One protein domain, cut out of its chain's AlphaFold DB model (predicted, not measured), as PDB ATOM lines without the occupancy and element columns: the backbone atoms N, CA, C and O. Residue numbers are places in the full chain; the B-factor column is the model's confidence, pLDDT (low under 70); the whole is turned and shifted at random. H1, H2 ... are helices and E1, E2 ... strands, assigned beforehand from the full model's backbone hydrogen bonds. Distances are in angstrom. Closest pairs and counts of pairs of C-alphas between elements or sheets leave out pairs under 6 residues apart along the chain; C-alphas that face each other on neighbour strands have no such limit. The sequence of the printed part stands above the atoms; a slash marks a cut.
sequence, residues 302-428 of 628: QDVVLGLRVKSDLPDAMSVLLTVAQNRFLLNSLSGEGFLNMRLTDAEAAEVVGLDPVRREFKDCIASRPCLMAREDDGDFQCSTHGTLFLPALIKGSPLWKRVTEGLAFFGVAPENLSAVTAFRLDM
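Overview. This is residues 302 to 428 of the 628 residues of the protein "FHA domain-containing protein" of Micromonospora sagamiensis (UniProt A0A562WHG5). What does one see first? A strongly twisted sheet of five strands makes a wall, with H5 slanting over one face, H1 beside its edge strand E2, and the short H2 and H3 on that same face. Far from H1, the small hairpin of E4 and E5 makes the other end of the domain. What is it built of? The printed part has 127 residues with five named helices and seven named strands, in the order E1 H1 E2 E3 H2 E4 E5 H3 E6 H4 H5 E7; the class is mixed, helices and strands. The large sheet runs E2 - E3 - E1 - E7 - E6, all antiparallel, and the whole is compact, with a radius of gyration of the C-alphas of 14.1 A and spans of 46 by 36 by 26 A.

Arrangement. How is the sheet joined? E1, residues 303 to 311, is antiparallel to E7, residues 418 to 426, with N 307 and O 422 2.8 A apart, and to E3, residues 337 to 343, with N 308 and O 340 2.8 A apart. E2, residues 329 to 334, forms a hairpin with E3, N 330 and O 341 2.8 A apart; E6, residues 373 to 375, is the antiparallel neighbour of E7, N 373 and O 421 2.8 A apart. What is on it? H5, residues 399 to 410, at a height of 9.5 A, is over E1 and only just over E3, with 3 C-alphas falling on E3; it runs slantwise to the strands, at 47 degrees to E1 on the local plane. H1, residues 316 to 324, on the same face, makes two layers with H5 and the sheet; it is over none of the strands at a height of 4.4 A, only just above the sheet's level, and its closest C-alphas to E2 are those of Thr 323 and Leu 330, 5.1 A. E1, H1 and E2 form a split strand-helix-strand unit, two strands running the same way with E3 between them, its crossover right-handed. Where are the short elements? H2, residues 346 to 350, only just over E1 with 3 C-alphas, and H3, residues 365 to 368, over none, are on that same face. H4, residues 391 to 394, is not on the sheet and only just touches H5, only at the corner, with 3 pairs of C-alphas within 8 A, the closest Pro 392 and Trp 401 at 5.6 A. E4, residues 354 to 356, and E5, residues 361 to 363, form a hairpin, N 356 and O 361 2.9 A apart. Are the helix backbones complete? In H1, H2 and H5 every O i to N i+4 pair is within hydrogen-bond range; H3 and H4 are too short for such a pair.

Along the chain. Where to look? E1 begins at C-alpha 303, (-25.705, -24.811, 0.887), and E7 ends at C-alpha 426, (-23.289, -26.774, -3.106). How long are the longer elements? From first to last C-alpha E1 measures 24.3 A, E7 22.5 A, E3 19.3 A, H5 16.8 A, E2 16.7 A and H1 12.2 A.

Size, cuts and confidence. How far does it reach? The two C-alphas farthest apart, those of Ala 317 and Arg 359, are 46.2 A apart. Is it whole and sure? The printed part has no cut, and the link from E6 to H4, 15 residues, is long. Mean pLDDT of the printed part is 89.7, with residues 363 to 364 and 367 to 370 under 70.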
ATOM      1  N   GLN A 302     -23.401 -20.641   0.153       89.00
ATOM      2  CA  GLN A 302     -23.162 -22.080   0.113       89.00
ATOM      3  C   GLN A 302     -24.284 -22.813   0.842       89.00
ATOM      4  O   GLN A 302     -24.614 -22.460   1.977       89.00
ATOM      5  N   ASP A 303     -24.815 -23.862   0.215       89.88
ATOM      6  CA  ASP A 303     -25.705 -24.811   0.887       89.88
ATOM      7  C   ASP A 303     -24.911 -26.059   1.263       89.88
ATOM      8  O   ASP A 303     -24.108 -26.573   0.476       89.88
ATOM      9  N   VAL A 304     -25.185 -26.600   2.445       91.00
ATOM     10  CA  VAL A 304     -24.838 -27.982   2.773       91.00
ATOM     11  C   VAL A 304     -26.083 -28.824   2.555       91.00
ATOM     12  O   VAL A 304     -27.171 -28.473   3.008       91.00
ATOM     13  N   VAL A 305     -25.925 -29.928   1.836       91.75
ATOM     14  CA  VAL A 305     -27.026 -30.842   1.552       91.75
ATOM     15  C   VAL A 305     -26.700 -32.206   2.133       91.75
ATOM     16  O   VAL A 305     -25.619 -32.756   1.899       91.75
ATOM     17  N   LEU A 306     -27.655 -32.748   2.882       94.06
ATOM     18  CA  LEU A 306     -27.618 -34.105   3.403       94.06
ATOM     19  C   LEU A 306     -28.272 -35.038   2.380       94.06
ATOM     20  O   LEU A 306     -29.451 -34.899   2.069       94.06
ATOM     21  N   GLY A 307     -27.502 -35.966   1.825       93.75
ATOM     22  CA  GLY A 307     -27.992 -37.011   0.933       93.75
ATOM     23  C   GLY A 307     -28.313 -38.282   1.711       93.75
ATOM     24  O   GLY A 307     -27.420 -38.893   2.296       93.75
ATOM     25  N   LEU A 308     -29.570 -38.703   1.676       95.31
ATOM     26  CA  LEU A 308     -30.084 -39.898   2.334       95.31
ATOM     27  C   LEU A 308     -30.349 -40.958   1.265       95.31
ATOM     28  O   LEU A 308     -31.214 -40.758   0.415       95.31
ATOM     29  N   ARG A 309     -29.610 -42.072   1.266       95.44
ATOM     30  CA  ARG A 309     -29.892 -43.184   0.350       95.44
ATOM     31  C   ARG A 309     -31.126 -43.924   0.847       95.44
ATOM     32  O   ARG A 309     -31.088 -44.508   1.926       95.44
ATOM     33  N   VAL A 310     -32.191 -43.882   0.059       96.94
ATOM     34  CA  VAL A 310     -33.517 -44.351   0.466       96.94
ATOM     35  C   VAL A 310     -34.164 -45.227  -0.592       96.94
ATOM     36  O   VAL A 310     -33.871 -45.093  -1.783       96.94
ATOM     37  N   LYS A 311     -35.115 -46.049  -0.151       96.50
ATOM     38  CA  LYS A 311     -36.158 -46.633  -0.994       96.50
ATOM     39  C   LYS A 311     -37.527 -46.095  -0.567       96.50
ATOM     40  O   LYS A 311     -37.965 -46.335   0.552       96.50
ATOM     41  N   SER A 312     -38.159 -45.328  -1.449       95.38
ATOM     42  CA  SER A 312     -39.520 -44.815  -1.274       95.38
ATOM     43  C   SER A 312     -40.531 -45.797  -1.854       95.38
ATOM     44  O   SER A 312     -40.301 -46.347  -2.933       95.38
ATOM     45  N   ASP A 313     -41.649 -45.969  -1.153       93.12
ATOM     46  CA  ASP A 313     -42.793 -46.758  -1.624       93.12
ATOM     47  C   ASP A 313     -43.808 -45.901  -2.403       93.12
ATOM     48  O   ASP A 313     -44.818 -46.407  -2.898       93.12
ATOM     49  N   LEU A 314     -43.557 -44.590  -2.527       94.56
ATOM     50  CA  LEU A 314     -44.427 -43.691  -3.275       94.56
ATOM     51  C   LEU A 314     -44.252 -43.878  -4.790       94.56
ATOM     52  O   LEU A 314     -43.131 -44.064  -5.270       94.56
ATOM     53  N   PRO A 315     -45.335 -43.741  -5.576       94.06
ATOM     54  CA  PRO A 315     -45.234 -43.669  -7.027       94.06
ATOM     55  C   PRO A 315     -44.404 -42.463  -7.483       94.06
ATOM     56  O   PRO A 315     -44.527 -41.374  -6.914       94.06
ATOM     57  N   ASP A 316     -43.666 -42.616  -8.588       92.62
ATOM     58  CA  ASP A 316     -42.835 -41.556  -9.179       92.62
ATOM     59  C   ASP A 316     -43.604 -40.234  -9.354       92.62
ATOM     60  O   ASP A 316     -43.086 -39.162  -9.040       92.62
ATOM     61  N   ALA A 317     -44.870 -40.297  -9.780       93.69
ATOM     62  CA  ALA A 317     -45.710 -39.116  -9.972       93.69
ATOM     63  C   ALA A 317     -45.972 -38.339  -8.669       93.69
ATOM     64  O   ALA A 317     -45.951 -37.105  -8.664       93.69
ATOM     65  N   MET A 318     -46.174 -39.051  -7.556       95.62
ATOM     66  CA  MET A 318     -46.311 -38.439  -6.238       95.62
ATOM     67  C   MET A 318     -44.969 -37.860  -5.783       95.62
ATOM     68  O   MET A 318     -44.915 -36.689  -5.417       95.62
ATOM     69  N   SER A 319     -43.872 -38.614  -5.893       95.19
ATOM     70  CA  SER A 319     -42.530 -38.138  -5.527       95.19
ATOM     71  C   SER A 319     -42.105 -36.884  -6.299       95.19
ATOM     72  O   SER A 319     -41.523 -35.970  -5.709       95.19
ATOM     73  N   VAL A 320     -42.418 -36.802  -7.597       94.06
ATOM     74  CA  VAL A 320     -42.169 -35.609  -8.420       94.06
ATOM     75  C   VAL A 320     -42.968 -34.427  -7.894       94.06
ATOM     76  O   VAL A 320     -42.379 -33.376  -7.658       94.06
ATOM     77  N   LEU A 321     -44.277 -34.593  -7.661       95.69
ATOM     78  CA  LEU A 321     -45.144 -33.525  -7.160       95.69
ATOM     79  C   LEU A 321     -44.675 -32.997  -5.794       95.69
ATOM     80  O   LEU A 321     -44.545 -31.784  -5.620       95.69
ATOM     81  N   LEU A 322     -44.351 -33.896  -4.858       96.62
ATOM     82  CA  LEU A 322     -43.817 -33.539  -3.538       96.62
ATOM     83  C   LEU A 322     -42.452 -32.849  -3.634       96.62
ATOM     84  O   LEU A 322     -42.169 -31.922  -2.876       96.62
ATOM     85  N   THR A 323     -41.608 -33.263  -4.583       94.75
ATOM     86  CA  THR A 323     -40.322 -32.609  -4.837       94.75
ATOM     87  C   THR A 323     -40.527 -31.186  -5.343       94.75
ATOM     88  O   THR A 323     -39.969 -30.265  -4.771       94.75
ATOM     89  N   VAL A 324     -41.349 -30.966  -6.373       93.75
ATOM     90  CA  VAL A 324     -41.465 -29.632  -6.992       93.75
ATOM     91  C   VAL A 324     -42.278 -28.624  -6.167       93.75
ATOM     92  O   VAL A 324     -42.174 -27.423  -6.410       93.75
ATOM     93  N   ALA A 325     -43.066 -29.076  -5.188       96.38
ATOM     94  CA  ALA A 325     -43.899 -28.213  -4.346       96.38
ATOM     95  C   ALA A 325     -43.137 -27.472  -3.225       96.38
ATOM     96  O   ALA A 325     -43.710 -26.589  -2.581       96.38
ATOM     97  N   GLN A 326     -41.867 -27.809  -2.979       95.38
ATOM     98  CA  GLN A 326     -41.063 -27.273  -1.870       95.38
ATOM     99  C   GLN A 326     -39.548 -27.332  -2.192       95.38
ATOM    100  O   GLN A 326     -39.137 -28.211  -2.938       95.38
ATOM    101  N   ASN A 327     -38.695 -26.462  -1.634       93.69
ATOM    102  CA  ASN A 327     -37.235 -26.437  -1.893       93.69
ATOM    103  C   ASN A 327     -36.372 -26.962  -0.725       93.69
ATOM    104  O   ASN A 327     -35.166 -26.704  -0.671       93.69
ATOM    105  N   ARG A 328     -36.957 -27.667   0.244       94.94
ATOM    106  CA  ARG A 328     -36.219 -28.278   1.363       94.94
ATOM    107  C   ARG A 328     -35.697 -29.670   1.020       94.94
ATOM    108  O   ARG A 328     -34.574 -30.005   1.384       94.94
ATOM    109  N   PHE A 329     -36.492 -30.463   0.317       95.88
ATOM    110  CA  PHE A 329     -36.205 -31.850  -0.010       95.88
ATOM    111  C   PHE A 329     -36.259 -32.103  -1.517       95.88
ATOM    112  O   PHE A 329     -37.064 -31.513  -2.232       95.88
ATOM    113  N   LEU A 330     -35.434 -33.023  -2.007       93.75
ATOM    114  CA  LEU A 330     -35.481 -33.494  -3.387       93.75
ATOM    115  C   LEU A 330     -35.210 -34.985  -3.431       93.75
ATOM    116  O   LEU A 330     -34.102 -35.418  -3.106       93.75
ATOM    117  N   LEU A 331     -36.196 -35.755  -3.878       93.56
ATOM    118  CA  LEU A 331     -36.004 -37.166  -4.171       93.56
ATOM    119  C   LEU A 331     -35.706 -37.324  -5.660       93.56
ATOM    120  O   LEU A 331     -36.527 -36.980  -6.504       93.56
ATOM    121  N   ASN A 332     -34.535 -37.878  -5.970       89.75
ATOM    122  CA  ASN A 332     -34.277 -38.431  -7.294       89.75
ATOM    123  C   ASN A 332     -34.052 -39.932  -7.149       89.75
ATOM    124  O   ASN A 332     -33.131 -40.357  -6.440       89.75
ATOM    125  N   SER A 333     -34.894 -40.725  -7.802       91.81
ATOM    126  CA  SER A 333     -34.907 -42.177  -7.661       91.81
ATOM    127  C   SER A 333     -35.000 -42.889  -9.006       91.81
ATOM    128  O   SER A 333     -35.297 -42.298 -10.048       91.81
ATOM    129  N   LEU A 334     -34.662 -44.172  -8.965       92.50
ATOM    130  CA  LEU A 334     -34.857 -45.144 -10.024       92.50
ATOM    131  C   LEU A 334     -35.696 -46.265  -9.413       92.50
ATOM    132  O   LEU A 334     -35.189 -47.020  -8.584       92.50
ATOM    133  N   SER A 335     -36.973 -46.343  -9.790       88.06
ATOM    134  CA  SER A 335     -37.938 -47.290  -9.208       88.06
ATOM    135  C   SER A 335     -38.021 -47.175  -7.675       88.06
ATOM    136  O   SER A 335     -37.828 -48.152  -6.954       88.06
ATOM    137  N   GLY A 336     -38.213 -45.952  -7.168       90.19
ATOM    138  CA  GLY A 336     -38.297 -45.660  -5.729       90.19
ATOM    139  C   GLY A 336     -36.955 -45.630  -4.980       90.19
ATOM    140  O   GLY A 336     -36.838 -44.936  -3.972       90.19
ATOM    141  N   GLU A 337     -35.905 -46.289  -5.479       94.44
ATOM    142  CA  GLU A 337     -34.588 -46.318  -4.831       94.44
ATOM    143  C   GLU A 337     -33.660 -45.209  -5.354       94.44
ATOM    144  O   GLU A 337     -33.362 -45.119  -6.549       94.44
ATOM    145  N   GLY A 338     -33.130 -44.376  -4.464       93.88
ATOM    146  CA  GLY A 338     -32.292 -43.246  -4.848       93.88
ATOM    147  C   GLY A 338     -31.766 -42.450  -3.667       93.88
ATOM    148  O   GLY A 338     -31.413 -43.015  -2.636       93.88
ATOM    149  N   PHE A 339     -31.672 -41.134  -3.845       93.94
ATOM    150  CA  PHE A 339     -31.261 -40.222  -2.783       93.94
ATOM    151  C   PHE A 339     -32.352 -39.190  -2.516       93.94
ATOM    152  O   PHE A 339     -32.722 -38.436  -3.420       93.94
ATOM    153  N   LEU A 340     -32.821 -39.146  -1.268       96.00
ATOM    154  CA  LEU A 340     -33.569 -38.028  -0.717       96.00
ATOM    155  C   LEU A 340     -32.561 -37.008  -0.201       96.00
ATOM    156  O   LEU A 340     -31.806 -37.257   0.733       96.00
ATOM    157  N   ASN A 341     -32.533 -35.859  -0.842       94.88
ATOM    158  CA  ASN A 341     -31.583 -34.808  -0.549       94.88
ATOM    159  C   ASN A 341     -32.282 -33.741   0.268       94.88
ATOM    160  O   ASN A 341     -33.383 -33.336  -0.085       94.88
ATOM    161  N   MET A 342     -31.652 -33.296   1.342       95.94
ATOM    162  CA  MET A 342     -32.201 -32.328   2.276       95.94
ATOM    163  C   MET A 342     -31.277 -31.116   2.337       95.94
ATOM    164  O   MET A 342     -30.117 -31.237   2.734       95.94
ATOM    165  N   ARG A 343     -31.792 -29.950   1.948       94.62
ATOM    166  CA  ARG A 343     -31.143 -28.661   2.185       94.62
ATOM    167  C   ARG A 343     -31.103 -28.397   3.683       94.62
ATOM    168  O   ARG A 343     -32.151 -28.403   4.331       94.62
ATOM    169  N   LEU A 344     -29.907 -28.135   4.196       95.50
ATOM    170  CA  LEU A 344     -29.696 -27.808   5.598       95.50
ATOM    171  C   LEU A 344     -29.627 -26.295   5.807       95.50
ATOM    172  O   LEU A 344     -29.088 -25.563   4.973       95.50
ATOM    173  N   THR A 345     -30.130 -25.841   6.951       96.00
ATOM    174  CA  THR A 345     -29.753 -24.541   7.518       96.00
ATOM    175  C   THR A 345     -28.305 -24.578   8.014       96.00
ATOM    176  O   THR A 345     -27.734 -25.653   8.193       96.00
ATOM    177  N   ASP A 346     -27.697 -23.423   8.297       93.88
ATOM    178  CA  ASP A 346     -26.328 -23.395   8.839       93.88
ATOM    179  C   ASP A 346     -26.228 -24.073  10.218       93.88
ATOM    180  O   ASP A 346     -25.238 -24.746  10.510       93.88
ATOM    181  N   ALA A 347     -27.281 -23.969  11.040       93.94
ATOM    182  CA  ALA A 347     -27.368 -24.672  12.319       93.94
ATOM    183  C   ALA A 347     -27.444 -26.196  12.126       93.94
ATOM    184  O   ALA A 347     -26.704 -26.935  12.767       93.94
ATOM    185  N   GLU A 348     -28.280 -26.664  11.193       95.12
ATOM    186  CA  GLU A 348     -28.374 -28.087  10.848       95.12
ATOM    187  C   GLU A 348     -27.060 -28.612  10.248       95.12
ATOM    188  O   GLU A 348     -26.629 -29.717  10.560       95.12
ATOM    189  N   ALA A 349     -26.393 -27.822   9.404       92.38
ATOM    190  CA  ALA A 349     -25.116 -28.180   8.800       92.38
ATOM    191  C   ALA A 349     -24.003 -28.356   9.846       92.38
ATOM    192  O   ALA A 349     -23.160 -29.239   9.690       92.38
ATOM    193  N   ALA A 350     -24.020 -27.560  10.920       90.81
ATOM    194  CA  ALA A 350     -23.093 -27.699  12.041       90.81
ATOM    195  C   ALA A 350     -23.325 -28.983  12.861       90.81
ATOM    196  O   ALA A 350     -22.393 -29.471  13.497       90.81
ATOM    197  N   GLU A 351     -24.531 -29.565  12.820       91.00
ATOM    198  CA  GLU A 351     -24.839 -30.854  13.456       91.00
ATOM    199  C   GLU A 351     -24.332 -32.061  12.639       91.00
ATOM    200  O   GLU A 351     -24.286 -33.176  13.160       91.00
ATOM    201  N   VAL A 352     -23.915 -31.880  11.379       89.75
ATOM    202  CA  VAL A 352     -23.426 -32.961  10.500       89.75
ATOM    203  C   VAL A 352     -22.008 -33.388  10.901       89.75
ATOM    204  O   VAL A 352     -21.018 -33.080  10.238       89.75
ATOM    205  N   VAL A 353     -21.906 -34.124  12.006       85.25
ATOM    206  CA  VAL A 353     -20.636 -34.498  12.642       85.25
ATOM    207  C   VAL A 353     -20.476 -36.018  12.706       85.25
ATOM    208  O   VAL A 353     -21.421 -36.755  12.995       85.25
ATOM    209  N   GLY A 354     -19.257 -36.496  12.437       84.25
ATOM    210  CA  GLY A 354     -18.862 -37.882  12.678       84.25
ATOM    211  C   GLY A 354     -18.193 -38.048  14.045       84.25
ATOM    212  O   GLY A 354     -17.380 -37.214  14.437       84.25
ATOM    213  N   LEU A 355     -18.484 -39.135  14.755       83.50
ATOM    214  CA  LEU A 355     -17.843 -39.506  16.019       83.50
ATOM    215  C   LEU A 355     -16.876 -40.674  15.794       83.50
ATOM    216  O   LEU A 355     -17.291 -41.705  15.276       83.50
ATOM    217  N   ASP A 356     -15.605 -40.545  16.183       81.62
ATOM    218  CA  ASP A 356     -14.699 -41.698  16.313       81.62
ATOM    219  C   ASP A 356     -15.066 -42.453  17.607       81.62
ATOM    220  O   ASP A 356     -14.823 -41.920  18.693       81.62
ATOM    221  N   PRO A 357     -15.662 -43.660  17.539       76.62
ATOM    222  CA  PRO A 357     -16.149 -44.349  18.735       76.62
ATOM    223  C   PRO A 357     -15.010 -44.805  19.659       76.62
ATOM    224  O   PRO A 357     -15.220 -44.964  20.862       76.62
ATOM    225  N   VAL A 358     -13.798 -44.980  19.120       76.38
ATOM    226  CA  VAL A 358     -12.625 -45.433  19.877       76.38
ATOM    227  C   VAL A 358     -11.948 -44.253  20.562       76.38
ATOM    228  O   VAL A 358     -11.703 -44.291  21.767       76.38
ATOM    229  N   ARG A 359     -11.658 -43.186  19.807       74.44
ATOM    230  CA  ARG A 359     -10.974 -41.992  20.337       74.44
ATOM    231  C   ARG A 359     -11.907 -41.032  21.070       74.44
ATOM    232  O   ARG A 359     -11.424 -40.203  21.831       74.44
ATOM    233  N   ARG A 360     -13.223 -41.147  20.860       76.12
ATOM    234  CA  ARG A 360     -14.248 -40.201  21.336       76.12
ATOM    235  C   ARG A 360     -13.993 -38.766  20.864       76.12
ATOM    236  O   ARG A 360     -14.286 -37.805  21.569       76.12
ATOM    237  N   GLU A 361     -13.445 -38.635  19.662       80.19
ATOM    238  CA  GLU A 361     -13.132 -37.360  19.019       80.19
ATOM    239  C   GLU A 361     -14.096 -37.100  17.860       80.19
ATOM    240  O   GLU A 361     -14.476 -38.023  17.127       80.19
ATOM    241  N   PHE A 362     -14.463 -35.835  17.664       76.50
ATOM    242  CA  PHE A 362     -15.249 -35.417  16.510       76.50
ATOM    243  C   PHE A 362     -14.376 -35.357  15.260       76.50
ATOM    244  O   PHE A 362     -13.259 -34.836  15.273       76.50
ATOM    245  N   LYS A 363     -14.899 -35.895  14.161       68.12
ATOM    246  CA  LYS A 363     -14.264 -35.877  12.849       68.12
ATOM    247  C   LYS A 363     -15.231 -35.324  11.822       68.12
ATOM    248  O   LYS A 363     -16.336 -35.839  11.645       68.12
ATOM    249  N   ASP A 364     -14.742 -34.397  11.011       64.06
ATOM    250  CA  ASP A 364     -15.495 -33.836   9.890       64.06
ATOM    251  C   ASP A 364     -15.580 -34.803   8.689       64.06
ATOM    252  O   ASP A 364     -15.601 -34.351   7.548       64.06
ATOM    253  N   CYS A 365     -15.579 -36.130   8.883       70.81
ATOM    254  CA  CYS A 365     -15.578 -37.119   7.786       70.81
ATOM    255  C   CYS A 365     -16.698 -36.816   6.790       70.81
ATOM    256  O   CYS A 365     -16.448 -36.547   5.619       70.81
ATOM    257  N   ILE A 366     -17.934 -36.758   7.282       76.19
ATOM    258  CA  ILE A 366     -19.110 -36.520   6.452       76.19
ATOM    259  C   ILE A 366     -19.180 -35.073   5.925       76.19
ATOM    260  O   ILE A 366     -19.504 -34.876   4.758       76.19
ATOM    261  N   ALA A 367     -18.786 -34.069   6.720       64.69
ATOM    262  CA  ALA A 367     -18.905 -32.648   6.363       64.69
ATOM    263  C   ALA A 367     -17.750 -32.077   5.509       64.69
ATOM    264  O   ALA A 367     -17.921 -31.066   4.816       64.69
ATOM    265  N   SER A 368     -16.554 -32.677   5.560       58.81
ATOM    266  CA  SER A 368     -15.333 -32.182   4.893       58.81
ATOM    267  C   SER A 368     -14.794 -33.123   3.811       58.81
ATOM    268  O   SER A 368     -14.106 -32.680   2.882       58.81
ATOM    269  N   ARG A 369     -15.107 -34.422   3.873       64.38
ATOM    270  CA  ARG A 369     -14.629 -35.442   2.931       64.38
ATOM    271  C   ARG A 369     -15.776 -36.389   2.582       64.38
ATOM    272  O   ARG A 369     -15.723 -37.505   3.061       64.38
ATOM    273  N   PRO A 370     -16.754 -35.974   1.754       64.81
ATOM    274  CA  PRO A 370     -18.113 -36.535   1.653       64.81
ATOM    275  C   PRO A 370     -18.154 -38.065   1.802       64.81
ATOM    276  O   PRO A 370     -18.151 -38.806   0.819       64.81
ATOM    277  N   CYS A 371     -18.122 -38.530   3.052       79.00
ATOM    278  CA  CYS A 371     -18.079 -39.942   3.387       79.00
ATOM    279  C   CYS A 371     -19.492 -40.470   3.145       79.00
ATOM    280  O   CYS A 371     -20.474 -39.793   3.465       79.00
ATOM    281  N   LEU A 372     -19.609 -41.665   2.576       85.56
ATOM    282  CA  LEU A 372     -20.858 -42.408   2.642       85.56
ATOM    283  C   LEU A 372     -20.840 -43.190   3.956       85.56
ATOM    284  O   LEU A 372     -19.916 -43.968   4.189       85.56
ATOM    285  N   MET A 373     -21.817 -42.939   4.818       90.25
ATOM    286  CA  MET A 373     -22.004 -43.646   6.081       90.25
ATOM    287  C   MET A 373     -23.129 -44.653   5.869       90.25
ATOM    288  O   MET A 373     -24.283 -44.246   5.729       90.25
ATOM    289  N   ALA A 374     -22.784 -45.929   5.719       92.06
ATOM    290  CA  ALA A 374     -23.749 -47.001   5.501       92.06
ATOM    291  C   ALA A 374     -24.427 -47.362   6.820       92.06
ATOM    292  O   ALA A 374     -23.850 -47.154   7.884       92.06
ATOM    293  N   ARG A 375     -25.663 -47.846   6.744       94.06
ATOM    294  CA  ARG A 375     -26.372 -48.353   7.908       94.06
ATOM    295  C   ARG A 375     -25.920 -49.777   8.216       94.06
ATOM    296  O   ARG A 375     -25.985 -50.626   7.331       94.06
ATOM    297  N   GLU A 376     -25.511 -50.003   9.453       92.12
ATOM    298  CA  GLU A 376     -25.114 -51.300   9.992       92.12
ATOM    299  C   GLU A 376     -26.327 -52.056  10.573       92.12
ATOM    300  O   GLU A 376     -27.428 -51.505  10.700       92.12
ATOM    301  N   ASP A 377     -26.134 -53.328  10.933       88.31
ATOM    302  CA  ASP A 377     -27.199 -54.213  11.439       88.31
ATOM    303  C   ASP A 377     -27.832 -53.730  12.759       88.31
ATOM    304  O   ASP A 377     -29.003 -54.000  13.030       88.31
ATOM    305  N   ASP A 378     -27.076 -52.998  13.582       86.75
ATOM    306  CA  ASP A 378     -27.556 -52.370  14.821       86.75
ATOM    307  C   ASP A 378     -28.362 -51.079  14.576       86.75
ATOM    308  O   ASP A 378     -28.991 -50.547  15.494       86.75
ATOM    309  N   GLY A 379     -28.410 -50.616  13.324       87.50
ATOM    310  CA  GLY A 379     -29.113 -49.421  12.890       87.50
ATOM    311  C   GLY A 379     -28.264 -48.151  12.876       87.50
ATOM    312  O   GLY A 379     -28.768 -47.122  12.411       87.50
ATOM    313  N   ASP A 380     -27.009 -48.215  13.318       92.06
ATOM    314  CA  ASP A 380     -26.096 -47.079  13.322       92.06
ATOM    315  C   ASP A 380     -25.545 -46.806  11.920       92.06
ATOM    316  O   ASP A 380     -25.472 -47.683  11.061       92.06
ATOM    317  N   PHE A 381     -25.142 -45.560  11.661       93.62
ATOM    318  CA  PHE A 381     -24.548 -45.183  10.379       93.62
ATOM    319  C   PHE A 381     -23.041 -45.030  10.519       93.62
ATOM    320  O   PHE A 381     -22.578 -44.079  11.157       93.62
ATOM    321  N   GLN A 382     -22.272 -45.909   9.879       91.38
ATOM    322  CA  GLN A 382     -20.820 -45.942   9.983       91.38
ATOM    323  C   GLN A 382     -20.129 -45.675   8.642       91.38
ATOM    324  O   GLN A 382     -20.538 -46.122   7.573       91.38
ATOM    325  N   CYS A 383     -19.035 -44.913   8.684       87.62
ATOM    326  CA  CYS A 383     -18.130 -44.790   7.549       87.62
ATOM    327  C   CYS A 383     -17.154 -45.972   7.520       87.62
ATOM    328  O   CYS A 383     -16.265 -46.039   8.370       87.62
ATOM    329  N   SER A 384     -17.223 -46.815   6.487       81.62
ATOM    330  CA  SER A 384     -16.308 -47.955   6.314       81.62
ATOM    331  C   SER A 384     -14.833 -47.550   6.185       81.62
ATOM    332  O   SER A 384     -13.936 -48.290   6.574       81.62
ATOM    333  N   THR A 385     -14.553 -46.339   5.690       79.81
ATOM    334  CA  THR A 385     -13.178 -45.846   5.499       79.81
ATOM    335  C   THR A 385     -12.529 -45.322   6.781       79.81
ATOM    336  O   THR A 385     -11.330 -45.496   6.981       79.81
ATOM    337  N   HIS A 386     -13.286 -44.626   7.633       82.44
ATOM    338  CA  HIS A 386     -12.730 -43.917   8.796       82.44
ATOM    339  C   HIS A 386     -13.237 -44.450  10.143       82.44
ATOM    340  O   HIS A 386     -12.790 -43.960  11.181       82.44
ATOM    341  N   GLY A 387     -14.172 -45.407  10.135       84.81
ATOM    342  CA  GLY A 387     -14.778 -46.007  11.327       84.81
ATOM    343  C   GLY A 387     -15.678 -45.065  12.132       84.81
ATOM    344  O   GLY A 387     -16.082 -45.410  13.237       84.81
ATOM    345  N   THR A 388     -15.971 -43.867  11.618       88.00
ATOM    346  CA  THR A 388     -16.751 -42.845  12.327       88.00
ATOM    347  C   THR A 388     -18.246 -43.126  12.249       88.00
ATOM    348  O   THR A 388     -18.718 -43.475  11.168       88.00
ATOM    349  N   LEU A 389     -18.978 -42.878  13.336       91.31
ATOM    350  CA  LEU A 389     -20.438 -42.980  13.411       91.31
ATOM    351  C   LEU A 389     -21.116 -41.630  13.154       91.31
ATOM    352  O   LEU A 389     -20.557 -40.586  13.492       91.31
ATOM    353  N   PHE A 390     -22.310 -41.629  12.563       93.00
ATOM    354  CA  PHE A 390     -23.082 -40.408  12.326       93.00
ATOM    355  C   PHE A 390     -23.796 -39.971  13.607       93.00
ATOM    356  O   PHE A 390     -24.847 -40.499  13.969       93.00
ATOM    357  N   LEU A 391     -23.221 -38.986  14.296       90.88
ATOM    358  CA  LEU A 391     -23.648 -38.589  15.636       90.88
ATOM    359  C   LEU A 391     -25.138 -38.201  15.743       90.88
ATOM    360  O   LEU A 391     -25.768 -38.629  16.712       90.88
ATOM    361  N   PRO A 392     -25.741 -37.453  14.793       92.12
ATOM    362  CA  PRO A 392     -27.153 -37.076  14.888       92.12
ATOM    363  C   PRO A 392     -28.108 -38.263  15.026       92.12
ATOM    364  O   PRO A 392     -29.082 -38.165  15.765       92.12
ATOM    365  N   ALA A 393     -27.815 -39.393  14.376       92.75
ATOM    366  CA  ALA A 393     -28.653 -40.590  14.464       92.75
ATOM    367  C   ALA A 393     -28.581 -41.282  15.838       92.75
ATOM    368  O   ALA A 393     -29.541 -41.934  16.240       92.75
ATOM    369  N   LEU A 394     -27.476 -41.104  16.571       90.00
ATOM    370  CA  LEU A 394     -27.238 -41.734  17.876       90.00
ATOM    371  C   LEU A 394     -27.857 -40.953  19.043       90.00
ATOM    372  O   LEU A 394     -28.176 -41.517  20.091       90.00
ATOM    373  N   ILE A 395     -27.987 -39.630  18.903       89.00
ATOM    374  CA  ILE A 395     -28.437 -38.762  19.993       89.00
ATOM    375  C   ILE A 395     -29.963 -38.762  20.063       89.00
ATOM    376  O   ILE A 395     -30.658 -38.218  19.199       89.00
ATOM    377  N   LYS A 396     -30.501 -39.287  21.168       86.62
ATOM    378  CA  LYS A 396     -31.928 -39.172  21.479       86.62
ATOM    379  C   LYS A 396     -32.328 -37.696  21.549       86.62
ATOM    380  O   LYS A 396     -31.821 -36.948  22.377       86.62
ATOM    381  N   GLY A 397     -33.276 -37.303  20.702       86.81
ATOM    382  CA  GLY A 397     -33.753 -35.923  20.629       86.81
ATOM    383  C   GLY A 397     -32.901 -34.997  19.759       86.81
ATOM    384  O   GLY A 397     -33.113 -33.790  19.836       86.81
ATOM    385  N   SER A 398     -31.983 -35.519  18.928       92.75
ATOM    386  CA  SER A 398     -31.287 -34.708  17.916       92.75
ATOM    387  C   SER A 398     -32.299 -33.909  17.070       92.75
ATOM    388  O   SER A 398     -33.173 -34.516  16.433       92.75
ATOM    389  N   PRO A 399     -32.194 -32.565  17.036       92.12
ATOM    390  CA  PRO A 399     -33.049 -31.724  16.203       92.12
ATOM    391  C   PRO A 399     -32.914 -32.050  14.715       92.12
ATOM    392  O   PRO A 399     -33.933 -32.202  14.035       92.12
ATOM    393  N   LEU A 400     -31.682 -32.220  14.220       94.56
ATOM    394  CA  LEU A 400     -31.439 -32.633  12.841       94.56
ATOM    395  C   LEU A 400     -32.084 -33.992  12.540       94.56
ATOM    396  O   LEU A 400     -32.816 -34.111  11.558       94.56
ATOM    397  N   TRP A 401     -31.873 -35.006  13.385       95.38
ATOM    398  CA  TRP A 401     -32.404 -36.347  13.120       95.38
ATOM    399  C   TRP A 401     -33.932 -36.397  13.148       95.38
ATOM    400  O   TRP A 401     -34.536 -37.053  12.304       95.38
ATOM    401  N   LYS A 402     -34.577 -35.629  14.039       94.31
ATOM    402  CA  LYS A 402     -36.038 -35.448  14.029       94.31
ATOM    403  C   LYS A 402     -36.526 -34.924  12.673       94.31
ATOM    404  O   LYS A 402     -37.549 -35.369  12.176       94.31
ATOM    405  N   ARG A 403     -35.811 -33.985  12.052       95.06
ATOM    406  CA  ARG A 403     -36.202 -33.423  10.745       95.06
ATOM    407  C   ARG A 403     -35.881 -34.366   9.587       95.06
ATOM    408  O   ARG A 403     -36.616 -34.372   8.602       95.06
ATOM    409  N   VAL A 404     -34.826 -35.173   9.716       96.56
ATOM    410  CA  VAL A 404     -34.535 -36.274   8.787       96.56
ATOM    411  C   VAL A 404     -35.699 -37.260   8.770       96.56
ATOM    412  O   VAL A 404     -36.224 -37.535   7.696       96.56
ATOM    413  N   THR A 405     -36.158 -37.739   9.930       95.81
ATOM    414  CA  THR A 405     -37.257 -38.718   9.997       95.81
ATOM    415  C   THR A 405     -38.581 -38.164   9.470       95.81
ATOM    416  O   THR A 405     -39.300 -38.877   8.777       95.81
ATOM    417  N   GLU A 406     -38.878 -36.883   9.701       94.56
ATOM    418  CA  GLU A 406     -40.036 -36.202   9.101       94.56
ATOM    419  C   GLU A 406     -39.922 -36.098   7.569       94.56
ATOM    420  O   GLU A 406     -40.905 -36.294   6.857       94.56
ATOM    421  N   GLY A 407     -38.720 -35.843   7.038       96.62
ATOM    422  CA  GLY A 407     -38.463 -35.857   5.595       96.62
ATOM    423  C   GLY A 407     -38.640 -37.244   4.971       96.62
ATOM    424  O   GLY A 407     -39.199 -37.359   3.881       96.62
ATOM    425  N   LEU A 408     -38.212 -38.301   5.673       97.44
ATOM    426  CA  LEU A 408     -38.453 -39.688   5.259       97.44
ATOM    427  C   LEU A 408     -39.957 -39.986   5.200       97.44
ATOM    428  O   LEU A 408     -40.439 -40.461   4.174       97.44
ATOM    429  N   ALA A 409     -40.705 -39.628   6.248       95.94
ATOM    430  CA  ALA A 409     -42.158 -39.794   6.290       95.94
ATOM    431  C   ALA A 409     -42.855 -39.029   5.152       95.94
ATOM    432  O   ALA A 409     -43.710 -39.587   4.463       95.94
ATOM    433  N   PHE A 410     -42.423 -37.793   4.873       97.06
ATOM    434  CA  PHE A 410     -42.947 -36.998   3.761       97.06
ATOM    435  C   PHE A 410     -42.773 -37.680   2.402       97.06
ATOM    436  O   PHE A 410     -43.644 -37.550   1.548       97.06
ATOM    437  N   PHE A 411     -41.708 -38.452   2.198       97.38
ATOM    438  CA  PHE A 411     -41.497 -39.218   0.969       97.38
ATOM    439  C   PHE A 411     -41.909 -40.691   1.081       97.38
ATOM    440  O   PHE A 411     -41.487 -41.492   0.248       97.38
ATOM    441  N   GLY A 412     -42.725 -41.066   2.072       95.69
ATOM    442  CA  GLY A 412     -43.189 -42.447   2.246       95.69
ATOM    443  C   GLY A 412     -42.033 -43.442   2.348       95.69
ATOM    444  O   GLY A 412     -42.067 -44.508   1.739       95.69
ATOM    445  N   VAL A 413     -40.962 -43.047   3.038       97.25
ATOM    446  CA  VAL A 413     -39.793 -43.884   3.298       97.25
ATOM    447  C   VAL A 413     -39.888 -44.390   4.730       97.25
ATOM    448  O   VAL A 413     -39.780 -43.612   5.681       97.25
ATOM    449  N   ALA A 414     -40.066 -45.699   4.890       94.94
ATOM    450  CA  ALA A 414     -39.964 -46.341   6.194       94.94
ATOM    451  C   ALA A 414     -38.536 -46.185   6.761       94.94
ATOM    452  O   ALA A 414     -37.576 -46.205   5.983       94.94
ATOM    453  N   PRO A 415     -38.341 -46.033   8.087       91.81
ATOM    454  CA  PRO A 415     -37.015 -45.843   8.668       91.81
ATOM    455  C   PRO A 415     -35.999 -46.900   8.232       91.81
ATOM    456  O   PRO A 415     -34.870 -46.545   7.923       91.81
ATOM    457  N   GLU A 416     -36.380 -48.176   8.165       92.81
ATOM    458  CA  GLU A 416     -35.598 -49.321   7.669       92.81
ATOM    459  C   GLU A 416     -35.114 -49.169   6.218       92.81
ATOM    460  O   GLU A 416     -34.050 -49.676   5.871       92.81
ATOM    461  N   ASN A 417     -35.831 -48.402   5.393       95.94
ATOM    462  CA  ASN A 417     -35.481 -48.153   3.996       95.94
ATOM    463  C   ASN A 417     -34.447 -47.027   3.821       95.94
ATOM    464  O   ASN A 417     -34.054 -46.739   2.689       95.94
ATOM    465  N   LEU A 418     -33.988 -46.387   4.905       96.69
ATOM    466  CA  LEU A 418     -32.802 -45.528   4.904       96.69
ATOM    467  C   LEU A 418     -31.547 -46.390   5.088       96.69
ATOM    468  O   LEU A 418     -31.316 -46.930   6.170       96.69
ATOM    469  N   SER A 419     -30.720 -46.479   4.046       95.50
ATOM    470  CA  SER A 419     -29.563 -47.384   4.012       95.50
ATOM    471  C   SER A 419     -28.209 -46.679   4.127       95.50
ATOM    472  O   SER A 419     -27.199 -47.334   4.361       95.50
ATOM    473  N   ALA A 420     -28.138 -45.370   3.871       94.12
ATOM    474  CA  ALA A 420     -26.895 -44.610   4.012       94.12
ATOM    475  C   ALA A 420     -27.134 -43.101   4.118       94.12
ATOM    476  O   ALA A 420     -28.118 -42.579   3.594       94.12
ATOM    477  N   VAL A 421     -26.172 -42.391   4.704       93.56
ATOM    478  CA  VAL A 421     -26.150 -40.928   4.819       93.56
ATOM    479  C   VAL A 421     -24.837 -40.384   4.259       93.56
ATOM    480  O   VAL A 421     -23.769 -40.966   4.430       93.56
ATOM    481  N   THR A 422     -24.896 -39.257   3.562       91.38
ATOM    482  CA  THR A 422     -23.722 -38.507   3.107       91.38
ATOM    483  C   THR A 422     -24.020 -37.014   3.130       91.38
ATOM    484  O   THR A 422     -25.180 -36.619   3.176       91.38
ATOM    485  N   ALA A 423     -22.997 -36.166   3.079       89.62
ATOM    486  CA  ALA A 423     -23.179 -34.727   2.965       89.62
ATOM    487  C   ALA A 423     -22.186 -34.134   1.974       89.62
ATOM    488  O   ALA A 423     -21.080 -34.639   1.794       89.62
ATOM    489  N   PHE A 424     -22.584 -33.059   1.314       85.50
ATOM    490  CA  PHE A 424     -21.758 -32.355   0.343       85.50
ATOM    491  C   PHE A 424     -22.188 -30.892   0.285       85.50
ATOM    492  O   PHE A 424     -23.269 -30.515   0.737       85.50
ATOM    493  N   ARG A 425     -21.300 -30.056  -0.252       85.56
ATOM    494  CA  ARG A 425     -21.505 -28.611  -0.325       85.56
ATOM    495  C   ARG A 425     -21.844 -28.209  -1.747       85.56
ATOM    496  O   ARG A 425     -21.113 -28.549  -2.682       85.56
ATOM    497  N   LEU A 426     -22.934 -27.472  -1.887       84.69
ATOM    498  CA  LEU A 426     -23.289 -26.774  -3.106       84.69
ATOM    499  C   LEU A 426     -22.541 -25.447  -3.122       84.69
ATOM    500  O   LEU A 426     -22.921 -24.483  -2.464       84.69
ATOM    501  N   ASP A 427     -21.448 -25.451  -3.872       82.81
ATOM    502  CA  ASP A 427     -20.596 -24.291  -4.092       82.81
ATOM    503  C   ASP A 427     -20.751 -23.783  -5.540       82.81
ATOM    504  O   ASP A 427     -20.796 -24.564  -6.514       82.81
ATOM    505  N   MET A 428     -20.856 -22.465  -5.684       86.75
ATOM    506  CA  MET A 428     -21.011 -21.763  -6.949       86.75
ATOM    507  C   MET A 428     -19.841 -20.811  -7.157       86.75
ATOM    508  O   MET A 428     -19.685 -19.815  -6.465       86.75
TER     509      MET A 428